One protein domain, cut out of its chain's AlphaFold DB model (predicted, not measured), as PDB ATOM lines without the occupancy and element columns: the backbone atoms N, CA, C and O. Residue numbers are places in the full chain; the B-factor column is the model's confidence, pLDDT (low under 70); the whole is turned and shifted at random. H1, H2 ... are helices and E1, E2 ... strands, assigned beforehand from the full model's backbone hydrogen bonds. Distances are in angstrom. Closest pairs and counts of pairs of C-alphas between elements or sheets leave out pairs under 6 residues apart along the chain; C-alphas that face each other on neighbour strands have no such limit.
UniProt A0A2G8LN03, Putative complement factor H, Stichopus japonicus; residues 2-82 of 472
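What this domain is: This is residues 2 to 82 of the 472 residues of the protein "Putative complement factor H" of Stichopus japonicus (UniProt A0A2G8LN03). A three-stranded sheet, E3, E4 and E5, stands face to face with the two-stranded hairpin E1 and E2 in a small sandwich, from which helix H1 sticks out as an arm. The long links E1 to E2 and E3 to E4 extend past the strands at the end away from H1. The printed part has 81 residues, one named helix and then five named strands; both sheets are antiparallel, the larger in the order E3, E4, E5. The class is mixed, helices and strands, with 39 residues, under half, in named elements. The whole is extended, with a radius of gyration of the C-alphas of 18.8 A and spans of 68 by 19 by 14 A.

How they stand to each other: E3, residues 45 to 49, E4, residues 61 to 67, and E5, residues 70 to 72, form a meander, each strand the antiparallel neighbour of the one before. In the hairpin E3 and E4, N 48 and O 62 are 2.8 A apart; in the hairpin E4 and E5, N 65 and O 72 are 2.9 A apart. The second sheet is the hairpin of E1, residues 23 to 26, and E2, residues 38 to 41, with N 26 and O 38 at 2.9 A. The two sheets make a sandwich, two sheets face to face, their strands at 34 degrees; the closest C-alphas of E2 and E4 are those of Ser 41 and Cys 66, 6.8 A apart. Residues 54 to 55 pair with residues 80 to 81, antiparallel. H1, residues 2 to 17, is not on the larger sheet; every O i to N i+4 pair in it is within hydrogen-bond range.

Where its parts are: E4 is 20.0 A long, E3 13.2 A, E2 10.6 A, E1 9.7 A and E5 6.4 A. H1 measures 22.5 A, from C-alpha 2 at (167.026, 151.441, 182.331) to C-alpha 17 at (184.812, 162.089, 173.705). C-alpha 72, where E5 ends, is at (205.276, 175.971, 169.887).

The domain as a whole: The C-alphas of Val 2 and Asp 82, the two farthest apart, are 67.8 A from each other. Without residues 2 to 19, which stand free, the body spans 40 by 19 by 14 A. The printed part has no cut. Residues 2 to 22 have pLDDT under 70.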
ATOM      1  N   VAL A   2     166.186 150.309 181.872       50.84
ATOM      2  CA  VAL A   2     167.026 151.441 182.331       50.84
ATOM      3  C   VAL A   2     168.541 151.184 182.203       50.84
ATOM      4  O   VAL A   2     169.282 152.096 181.866       50.84
ATOM      5  N   ILE A   3     169.002 149.938 182.380       52.06
ATOM      6  CA  ILE A   3     170.437 149.582 182.311       52.06
ATOM      7  C   ILE A   3     170.977 149.674 180.871       52.06
ATOM      8  O   ILE A   3     172.017 150.275 180.639       52.06
ATOM      9  N   LEU A   4     170.200 149.214 179.882       51.16
ATOM     10  CA  LEU A   4     170.577 149.296 178.464       51.16
ATOM     11  C   LEU A   4     170.661 150.741 177.941       51.16
ATOM     12  O   LEU A   4     171.379 150.996 176.984       51.16
ATOM     13  N   PHE A   5     169.946 151.686 178.561       54.09
ATOM     14  CA  PHE A   5     170.020 153.109 178.211       54.09
ATOM     15  C   PHE A   5     171.281 153.775 178.777       54.09
ATOM     16  O   PHE A   5     171.855 154.640 178.125       54.09
ATOM     17  N   TYR A   6     171.732 153.357 179.962       54.41
ATOM     18  CA  TYR A   6     172.944 153.881 180.592       54.41
ATOM     19  C   TYR A   6     174.206 153.448 179.832       54.41
ATOM     20  O   TYR A   6     175.059 154.285 179.549       54.41
ATOM     21  N   ASP A   7     174.263 152.185 179.398       55.16
ATOM     22  CA  ASP A   7     175.372 151.663 178.588       55.16
ATOM     23  C   ASP A   7     175.408 152.281 177.179       55.16
ATOM     24  O   ASP A   7     176.486 152.549 176.647       55.16
ATOM     25  N   LEU A   8     174.245 152.582 176.579       54.84
ATOM     26  CA  LEU A   8     174.173 153.263 175.279       54.84
ATOM     27  C   LEU A   8     174.618 154.731 175.381       54.84
ATOM     28  O   LEU A   8     175.323 155.219 174.501       54.84
ATOM     29  N   VAL A   9     174.244 155.425 176.463       58.12
ATOM     30  CA  VAL A   9     174.672 156.809 176.726       58.12
ATOM     31  C   VAL A   9     176.161 156.859 177.069       58.12
ATOM     32  O   VAL A   9     176.845 157.696 176.499       58.12
ATOM     33  N   GLN A  10     176.697 155.940 177.886       55.12
ATOM     34  CA  GLN A  10     178.142 155.845 178.150       55.12
ATOM     35  C   GLN A  10     178.951 155.476 176.901       55.12
ATOM     36  O   GLN A  10     180.039 156.014 176.693       55.12
ATOM     37  N   SER A  11     178.423 154.595 176.045       53.16
ATOM     38  CA  SER A  11     179.043 154.241 174.765       53.16
ATOM     39  C   SER A  11     179.051 155.428 173.798       53.16
ATOM     40  O   SER A  11     180.093 155.711 173.217       53.16
ATOM     41  N   LEU A  12     177.948 156.182 173.692       52.31
ATOM     42  CA  LEU A  12     177.853 157.387 172.860       52.31
ATOM     43  C   LEU A  12     178.678 158.556 173.415       52.31
ATOM     44  O   LEU A  12     179.315 159.250 172.629       52.31
ATOM     45  N   THR A  13     178.744 158.762 174.736       53.62
ATOM     46  CA  THR A  13     179.625 159.778 175.335       53.62
ATOM     47  C   THR A  13     181.090 159.398 175.178       53.62
ATOM     48  O   THR A  13     181.882 160.263 174.835       53.62
ATOM     49  N   ASN A  14     181.464 158.122 175.317       47.50
ATOM     50  CA  ASN A  14     182.830 157.675 175.031       47.50
ATOM     51  C   ASN A  14     183.165 157.793 173.536       47.50
ATOM     52  O   ASN A  14     184.266 158.223 173.206       47.50
ATOM     53  N   HIS A  15     182.222 157.510 172.627       48.38
ATOM     54  CA  HIS A  15     182.402 157.718 171.183       48.38
ATOM     55  C   HIS A  15     182.507 159.202 170.794       48.38
ATOM     56  O   HIS A  15     183.279 159.538 169.897       48.38
ATOM     57  N   LEU A  16     181.768 160.089 171.471       43.84
ATOM     58  CA  LEU A  16     181.828 161.541 171.270       43.84
ATOM     59  C   LEU A  16     183.111 162.144 171.872       43.84
ATOM     60  O   LEU A  16     183.738 162.979 171.224       43.84
ATOM     61  N   ILE A  17     183.563 161.667 173.039       48.28
ATOM     62  CA  ILE A  17     184.812 162.089 173.705       48.28
ATOM     63  C   ILE A  17     186.058 161.593 172.941       48.28
ATOM     64  O   ILE A  17     187.030 162.335 172.822       48.28
ATOM     65  N   LEU A  18     186.020 160.401 172.330       44.81
ATOM     66  CA  LEU A  18     187.089 159.886 171.453       44.81
ATOM     67  C   LEU A  18     187.235 160.660 170.127       44.81
ATOM     68  O   LEU A  18     188.249 160.512 169.445       44.81
ATOM     69  N   SER A  19     186.249 161.483 169.751       46.56
ATOM     70  CA  SER A  19     186.250 162.230 168.482       46.56
ATOM     71  C   SER A  19     186.748 163.677 168.587       46.56
ATOM     72  O   SER A  19     187.026 164.298 167.563       46.56
ATOM     73  N   MET A  20     186.930 164.211 169.800       48.47
ATOM     74  CA  MET A  20     187.398 165.586 170.029       48.47
ATOM     75  C   MET A  20     188.865 165.613 170.465       48.47
ATOM     76  O   MET A  20     189.232 166.184 171.490       48.47
ATOM     77  N   VAL A  21     189.734 164.986 169.672       57.34
ATOM     78  CA  VAL A  21     191.170 165.259 169.763       57.34
ATOM     79  C   VAL A  21     191.383 166.640 169.153       57.34
ATOM     80  O   VAL A  21     191.272 166.795 167.936       57.34
ATOM     81  N   TRP A  22     191.648 167.648 169.986       62.28
ATOM     82  CA  TRP A  22     192.015 168.983 169.516       62.28
ATOM     83  C   TRP A  22     193.282 168.863 168.660       62.28
ATOM     84  O   TRP A  22     194.364 168.525 169.148       62.28
ATOM     85  N   LYS A  23     193.102 169.040 167.349       71.88
ATOM     86  CA  LYS A  23     194.147 168.968 166.328       71.88
ATOM     87  C   LYS A  23     194.461 170.375 165.862       71.88
ATOM     88  O   LYS A  23     193.549 171.120 165.512       71.88
ATOM     89  N   VAL A  24     195.743 170.703 165.797       81.12
ATOM     90  CA  VAL A  24     196.201 171.988 165.268       81.12
ATOM     91  C   VAL A  24     196.647 171.804 163.826       81.12
ATOM     92  O   VAL A  24     197.302 170.811 163.509       81.12
ATOM     93  N   GLN A  25     196.249 172.730 162.953       82.62
ATOM     94  CA  GLN A  25     196.662 172.767 161.549       82.62
ATOM     95  C   GLN A  25     198.015 173.467 161.428       82.62
ATOM     96  O   GLN A  25     198.218 174.525 162.018       82.62
ATOM     97  N   VAL A  26     198.913 172.894 160.633       85.31
ATOM     98  CA  VAL A  26     200.164 173.533 160.212       85.31
ATOM     99  C   VAL A  26     200.065 173.807 158.718       85.31
ATOM    100  O   VAL A  26     199.701 172.908 157.949       85.31
ATOM    101  N   ASN A  27     200.372 175.044 158.321       88.50
ATOM    102  CA  ASN A  27     200.399 175.435 156.915       88.50
ATOM    103  C   ASN A  27     201.411 174.575 156.131       88.50
ATOM    104  O   ASN A  27     202.392 174.102 156.712       88.50
ATOM    105  N   PRO A  28     201.174 174.331 154.831       92.75
ATOM    106  CA  PRO A  28     202.154 173.667 153.981       92.75
ATOM    107  C   PRO A  28     203.472 174.445 153.968       92.75
ATOM    108  O   PRO A  28     203.448 175.663 153.818       92.75
ATOM    109  N   VAL A  29     204.594 173.734 154.068       94.25
ATOM    110  CA  VAL A  29     205.942 174.305 153.935       94.25
ATOM    111  C   VAL A  29     206.549 173.778 152.633       94.25
ATOM    112  O   VAL A  29     206.913 172.594 152.577       94.25
ATOM    113  N   PRO A  30     206.615 174.589 151.563       95.94
ATOM    114  CA  PRO A  30     207.236 174.194 150.302       95.94
ATOM    115  C   PRO A  30     208.668 173.680 150.492       95.94
ATOM    116  O   PRO A  30     209.376 174.104 151.404       95.94
ATOM    117  N   ASN A  31     209.083 172.750 149.626       95.56
ATOM    118  CA  ASN A  31     210.413 172.127 149.639       95.56
ATOM    119  C   ASN A  31     210.779 171.405 150.952       95.56
ATOM    120  O   ASN A  31     211.949 171.317 151.313       95.56
ATOM    121  N   SER A  32     209.788 170.839 151.646       95.19
ATOM    122  CA  SER A  32     209.985 170.042 152.865       95.19
ATOM    123  C   SER A  32     209.180 168.739 152.855       95.19
ATOM    124  O   SER A  32     208.279 168.539 152.032       95.19
ATOM    125  N   ASN A  33     209.421 167.886 153.853       93.06
ATOM    126  CA  ASN A  33     208.582 166.720 154.153       93.06
ATOM    127  C   ASN A  33     207.134 167.084 154.569       93.06
ATOM    128  O   ASN A  33     206.285 166.200 154.678       93.06
ATOM    129  N   SER A  34     206.842 168.372 154.791       92.44
ATOM    130  CA  SER A  34     205.535 168.924 155.164       92.44
ATOM    131  C   SER A  34     204.971 169.856 154.076       92.44
ATOM    132  O   SER A  34     204.279 170.828 154.386       92.44
ATOM    133  N   ALA A  35     205.209 169.538 152.797       87.75
ATOM    134  CA  ALA A  35     204.720 170.282 151.624       87.75
ATOM    135  C   ALA A  35     203.188 170.294 151.441       87.75
ATOM    136  O   ALA A  35     202.668 170.922 150.521       87.75
ATOM    137  N   THR A  36     202.445 169.609 152.309       88.12
ATOM    138  CA  THR A  36     200.980 169.657 152.365       88.12
ATOM    139  C   THR A  36     200.523 169.975 153.783       88.12
ATOM    140  O   THR A  36     201.224 169.704 154.765       88.12
ATOM    141  N   SER A  37     199.331 170.566 153.898       84.38
ATOM    142  CA  SER A  37     198.732 170.893 155.191       84.38
ATOM    143  C   SER A  37     198.591 169.632 156.029       84.38
ATOM    144  O   SER A  37     198.142 168.595 155.536       84.38
ATOM    145  N   SER A  38     198.942 169.718 157.302       82.88
ATOM    146  CA  SER A  38     198.927 168.555 158.184       82.88
ATOM    147  C   SER A  38     198.542 168.936 159.600       82.88
ATOM    148  O   SER A  38     198.720 170.072 160.037       82.88
ATOM    149  N   THR A  39     198.001 167.953 160.319       83.06
ATOM    150  CA  THR A  39     197.501 168.128 161.681       83.06
ATOM    151  C   THR A  39     198.222 167.253 162.674       83.06
ATOM    152  O   THR A  39     198.466 166.083 162.378       83.06
ATOM    153  N   PHE A  40     198.426 167.760 163.884       85.44
ATOM    154  CA  PHE A  40     198.883 166.950 165.007       85.44
ATOM    155  C   PHE A  40     198.138 167.315 166.299       85.44
ATOM    156  O   PHE A  40     197.567 168.401 166.421       85.44
ATOM    157  N   SER A  41     198.031 166.342 167.204       83.00
ATOM    158  CA  SER A  41     197.202 166.410 168.411       83.00
ATOM    159  C   SER A  41     197.934 167.027 169.601       83.00
ATOM    160  O   SER A  41     199.162 166.988 169.662       83.00
ATOM    161  N   HIS A  42     197.168 167.532 170.570       81.12
ATOM    162  CA  HIS A  42     197.678 167.998 171.863       81.12
ATOM    163  C   HIS A  42     198.679 167.023 172.509       81.12
ATOM    164  O   HIS A  42     198.449 165.812 172.516       81.12
ATOM    165  N   GLY A  43     199.784 167.554 173.045       79.38
ATOM    166  CA  GLY A  43     200.880 166.778 173.632       79.38
ATOM    167  C   GLY A  43     201.772 166.068 172.608       79.38
ATOM    168  O   GLY A  43     202.746 165.423 172.991       79.38
ATOM    169  N   GLY A  44     201.454 166.167 171.314       85.19
ATOM    170  CA  GLY A  44     202.250 165.613 170.227       85.19
ATOM    171  C   GLY A  44     203.388 166.534 169.791       85.19
ATOM    172  O   GLY A  44     203.346 167.753 169.981       85.19
ATOM    173  N   THR A  45     204.382 165.935 169.142       88.88
ATOM    174  CA  THR A  45     205.460 166.636 168.446       88.88
ATOM    175  C   THR A  45     205.381 166.363 166.950       88.88
ATOM    176  O   THR A  45     204.930 165.299 166.515       88.88
ATOM    177  N   LYS A  46     205.798 167.340 166.148       88.75
ATOM    178  CA  LYS A  46     205.885 167.207 164.696       88.75
ATOM    179  C   LYS A  46     207.199 167.803 164.211       88.75
ATOM    180  O   LYS A  46     207.515 168.936 164.549       88.75
ATOM    181  N   THR A  47     207.928 167.065 163.387       92.31
ATOM    182  CA  THR A  47     209.207 167.514 162.830       92.31
ATOM    183  C   THR A  47     209.043 167.882 161.361       92.31
ATOM    184  O   THR A  47     208.577 167.066 160.563       92.31
ATOM    185  N   ILE A  48     209.415 169.111 161.014       93.06
ATOM    186  CA  ILE A  48     209.533 169.584 159.635       93.06
ATOM    187  C   ILE A  48     211.002 169.466 159.247       93.06
ATOM    188  O   ILE A  48     211.866 169.987 159.946       93.06
ATOM    189  N   THR A  49     211.279 168.782 158.144       95.75
ATOM    190  CA  THR A  49     212.626 168.617 157.597       95.75
ATOM    191  C   THR A  49     212.608 169.091 156.154       95.75
ATOM    192  O   THR A  49     211.798 168.602 155.359       95.75
ATOM    193  N   CYS A  50     213.467 170.052 155.828       97.00
ATOM    194  CA  CYS A  50     213.644 170.513 154.460       97.00
ATOM    195  C   CYS A  50     214.157 169.369 153.571       97.00
ATOM    196  O   CYS A  50     214.841 168.449 154.027       97.00
ATOM    197  N   ASN A  51     213.764 169.386 152.299       96.88
ATOM    198  CA  ASN A  51     214.230 168.410 151.319       96.88
ATOM    199  C   ASN A  51     215.739 168.592 151.080       96.88
ATOM    200  O   ASN A  51     216.287 169.654 151.348       96.88
ATOM    201  N   GLY A  52     216.420 167.569 150.554       95.44
ATOM    202  CA  GLY A  52     217.857 167.671 150.271       95.44
ATOM    203  C   GLY A  52     218.184 168.854 149.349       95.44
ATOM    204  O   GLY A  52     217.558 168.991 148.296       95.44
ATOM    205  N   GLY A  53     219.156 169.679 149.754       94.56
ATOM    206  CA  GLY A  53     219.533 170.919 149.065       94.56
ATOM    207  C   GLY A  53     218.647 172.125 149.390       94.56
ATOM    208  O   GLY A  53     218.644 173.075 148.611       94.56
ATOM    209  N   TYR A  54     217.871 172.071 150.478       97.06
ATOM    210  CA  TYR A  54     217.076 173.188 150.976       97.06
ATOM    211  C   TYR A  54     217.225 173.361 152.495       97.06
ATOM    212  O   TYR A  54     217.295 172.378 153.239       97.06
ATOM    213  N   SER A  55     217.130 174.604 152.965       96.19
ATOM    214  CA  SER A  55     217.154 174.982 154.384       96.19
ATOM    215  C   SER A  55     216.366 176.274 154.649       96.19
ATOM    216  O   SER A  55     215.833 176.902 153.734       96.19
ATOM    217  N   TYR A  56     216.228 176.652 155.920       94.31
ATOM    218  CA  TYR A  56     215.637 177.923 156.346       94.31
ATOM    219  C   TYR A  56     216.426 178.456 157.545       94.31
ATOM    220  O   TYR A  56     216.642 177.710 158.497       94.31
ATOM    221  N   GLU A  57     216.883 179.711 157.495       88.25
ATOM    222  CA  GLU A  57     217.692 180.341 158.557       88.25
ATOM    223  C   GLU A  57     218.813 179.418 159.091       88.25
ATOM    224  O   GLU A  57     218.932 179.194 160.296       88.25
ATOM    225  N   GLN A  58     219.628 178.843 158.193       90.81
ATOM    226  CA  GLN A  58     220.766 177.969 158.546       90.81
ATOM    227  C   GLN A  58     220.369 176.647 159.246       90.81
ATOM    228  O   GLN A  58     221.195 175.963 159.854       90.81
ATOM    229  N   GLN A  59     219.093 176.251 159.179       92.75
ATOM    230  CA  GLN A  59     218.570 175.029 159.789       92.75
ATOM    231  C   GLN A  59     217.834 174.150 158.774       92.75
ATOM    232  O   GLN A  59     217.087 174.613 157.915       92.75
ATOM    233  N   ILE A  60     218.013 172.834 158.910       94.81
ATOM    234  CA  ILE A  60     217.378 171.831 158.037       94.81
ATOM    235  C   ILE A  60     216.144 171.214 158.712       94.81
ATOM    236  O   ILE A  60     215.240 170.715 158.041       94.81
ATOM    237  N   THR A  61     216.100 171.201 160.049       94.62
ATOM    238  CA  THR A  61     215.073 170.491 160.824       94.62
ATOM    239  C   THR A  61     214.492 171.356 161.936       94.62
ATOM    240  O   THR A  61     215.220 171.843 162.795       94.62
ATOM    241  N   PHE A  62     213.162 171.445 161.973       93.38
ATOM    242  CA  PHE A  62     212.380 172.226 162.929       93.38
ATOM    243  C   PHE A  62     211.448 171.300 163.705       93.38
ATOM    244  O   PHE A  62     210.714 170.503 163.114       93.38
ATOM    245  N   THR A  63     211.453 171.394 165.034       92.75
ATOM    246  CA  THR A  63     210.569 170.586 165.887       92.75
ATOM    247  C   THR A  63     209.462 171.452 166.463       92.75
ATOM    248  O   THR A  63     209.720 172.399 167.202       92.75
ATOM    249  N   LEU A  64     208.224 171.089 166.142       91.25
ATOM    250  CA  LEU A  64     207.012 171.724 166.630       91.25
ATOM    251  C   LEU A  64     206.414 170.922 167.781       91.25
ATOM    252  O   LEU A  64     206.371 169.688 167.743       91.25
ATOM    253  N   THR A  65     205.890 171.627 168.772       90.50
ATOM    254  CA  THR A  65     205.159 171.055 169.906       90.50
ATOM    255  C   THR A  65     203.742 171.615 169.945       90.50
ATOM    256  O   THR A  65     203.495 172.732 169.498       90.50
ATOM    257  N   CYS A  66     202.775 170.836 170.433       85.12
ATOM    258  CA  CYS A  66     201.394 171.297 170.592       85.12
ATOM    259  C   CYS A  66     200.997 171.271 172.066       85.12
ATOM    260  O   CYS A  66     200.906 170.195 172.662       85.12
ATOM    261  N   SER A  67     200.722 172.447 172.632       85.56
ATOM    262  CA  SER A  67     200.214 172.621 173.996       85.56
ATOM    263  C   SER A  67     198.940 173.460 173.943       85.56
ATOM    264  O   SER A  67     198.934 174.544 173.370       85.56
ATOM    265  N   ASP A  68     197.840 172.911 174.458       80.25
ATOM    266  CA  ASP A  68     196.498 173.503 174.470       80.25
ATOM    267  C   ASP A  68     196.091 174.213 173.163       80.25
ATOM    268  O   ASP A  68     195.676 175.367 173.145       80.25
ATOM    269  N   SER A  69     196.195 173.501 172.034       72.81
ATOM    270  CA  SER A  69     195.871 174.002 170.683       72.81
ATOM    271  C   SER A  69     196.767 175.134 170.153       72.81
ATOM    272  O   SER A  69     196.456 175.723 169.118       72.81
ATOM    273  N   THR A  70     197.899 175.401 170.806       81.31
ATOM    274  CA  THR A  70     198.923 176.355 170.361       81.31
ATOM    275  C   THR A  70     200.152 175.603 169.852       81.31
ATOM    276  O   THR A  70     200.632 174.677 170.512       81.31
ATOM    277  N   VAL A  71     200.661 175.988 168.674       86.12
ATOM    278  CA  VAL A  71     201.927 175.460 168.138       86.12
ATOM    279  C   VAL A  71     203.087 176.215 168.776       86.12
ATOM    280  O   VAL A  71     203.181 177.431 168.639       86.12
ATOM    281  N   GLY A  72     203.967 175.491 169.460       86.69
ATOM    282  CA  GLY A  72     205.276 175.971 169.887       86.69
ATOM    283  C   GLY A  72     206.353 175.584 168.873       86.69
ATOM    284  O   GLY A  72     206.322 174.479 168.329       86.69
ATOM    285  N   GLY A  73     207.312 176.481 168.650       86.69
ATOM    286  CA  GLY A  73     208.397 176.324 167.674       86.69
ATOM    287  C   GLY A  73     208.217 177.195 166.427       86.69
ATOM    288  O   GLY A  73     207.158 177.787 166.217       86.69
ATOM    289  N   THR A  74     209.266 177.279 165.612       87.94
ATOM    290  CA  THR A  74     209.280 178.064 164.369       87.94
ATOM    291  C   THR A  74     208.764 177.217 163.212       87.94
ATOM    292  O   THR A  74     209.235 176.099 162.999       87.94
ATOM    293  N   VAL A  75     207.790 177.741 162.467       89.75
ATOM    294  CA  VAL A  75     207.305 177.139 161.218       89.75
ATOM    295  C   VAL A  75     207.883 177.962 160.065       89.75
ATOM    296  O   VAL A  75     207.455 179.107 159.918       89.75
ATOM    297  N   PRO A  76     208.823 177.418 159.268       92.12
ATOM    298  CA  PRO A  76     209.309 178.087 158.063       92.12
ATOM    299  C   PRO A  76     208.154 178.421 157.118       92.12
ATOM    300  O   PRO A  76     207.222 177.624 156.978       92.12
ATOM    301  N   ASP A  77     208.215 179.568 156.451       93.50
ATOM    302  CA  ASP A  77     207.270 179.911 155.385       93.50
ATOM    303  C   ASP A  77     207.512 179.045 154.137       93.50
ATOM    304  O   ASP A  77     206.567 178.566 153.507       93.50
ATOM    305  N   GLN A  78     208.780 178.775 153.836       95.12
ATOM    306  CA  GLN A  78     209.269 177.834 152.835       95.12
ATOM    307  C   GLN A  78     210.711 177.426 153.156       95.12
ATOM    308  O   GLN A  78     211.417 178.143 153.858       95.12
ATOM    309  N   CYS A  79     211.169 176.286 152.637       96.94
ATOM    310  CA  CYS A  79     212.606 176.013 152.591       96.94
ATOM    311  C   CYS A  79     213.188 176.575 151.285       96.94
ATOM    312  O   CYS A  79     212.664 176.302 150.196       96.94
ATOM    313  N   TYR A  80     214.266 177.341 151.409       97.12
ATOM    314  CA  TYR A  80     215.003 177.977 150.318       97.12
ATOM    315  C   TYR A  80     216.159 177.090 149.873       97.12
ATOM    316  O   TYR A  80     216.597 176.222 150.624       97.12
ATOM    317  N   MET A  81     216.613 177.259 148.634       96.88
ATOM    318  CA  MET A  81     217.666 176.415 148.072       96.88
ATOM    319  C   MET A  81     219.022 176.707 148.733       96.88
ATOM    320  O   MET A  81     219.380 177.863 148.942       96.88
ATOM    321  N   ASP A  82     219.781 175.655 149.027       97.00
ATOM    322  CA  ASP A  82     221.170 175.746 149.483       97.00
ATOM    323  C   ASP A  82     222.098 175.964 148.285       97.00
ATOM    324  O   ASP A  82     221.883 175.414 147.197       97.00
TER     325      ASP A  82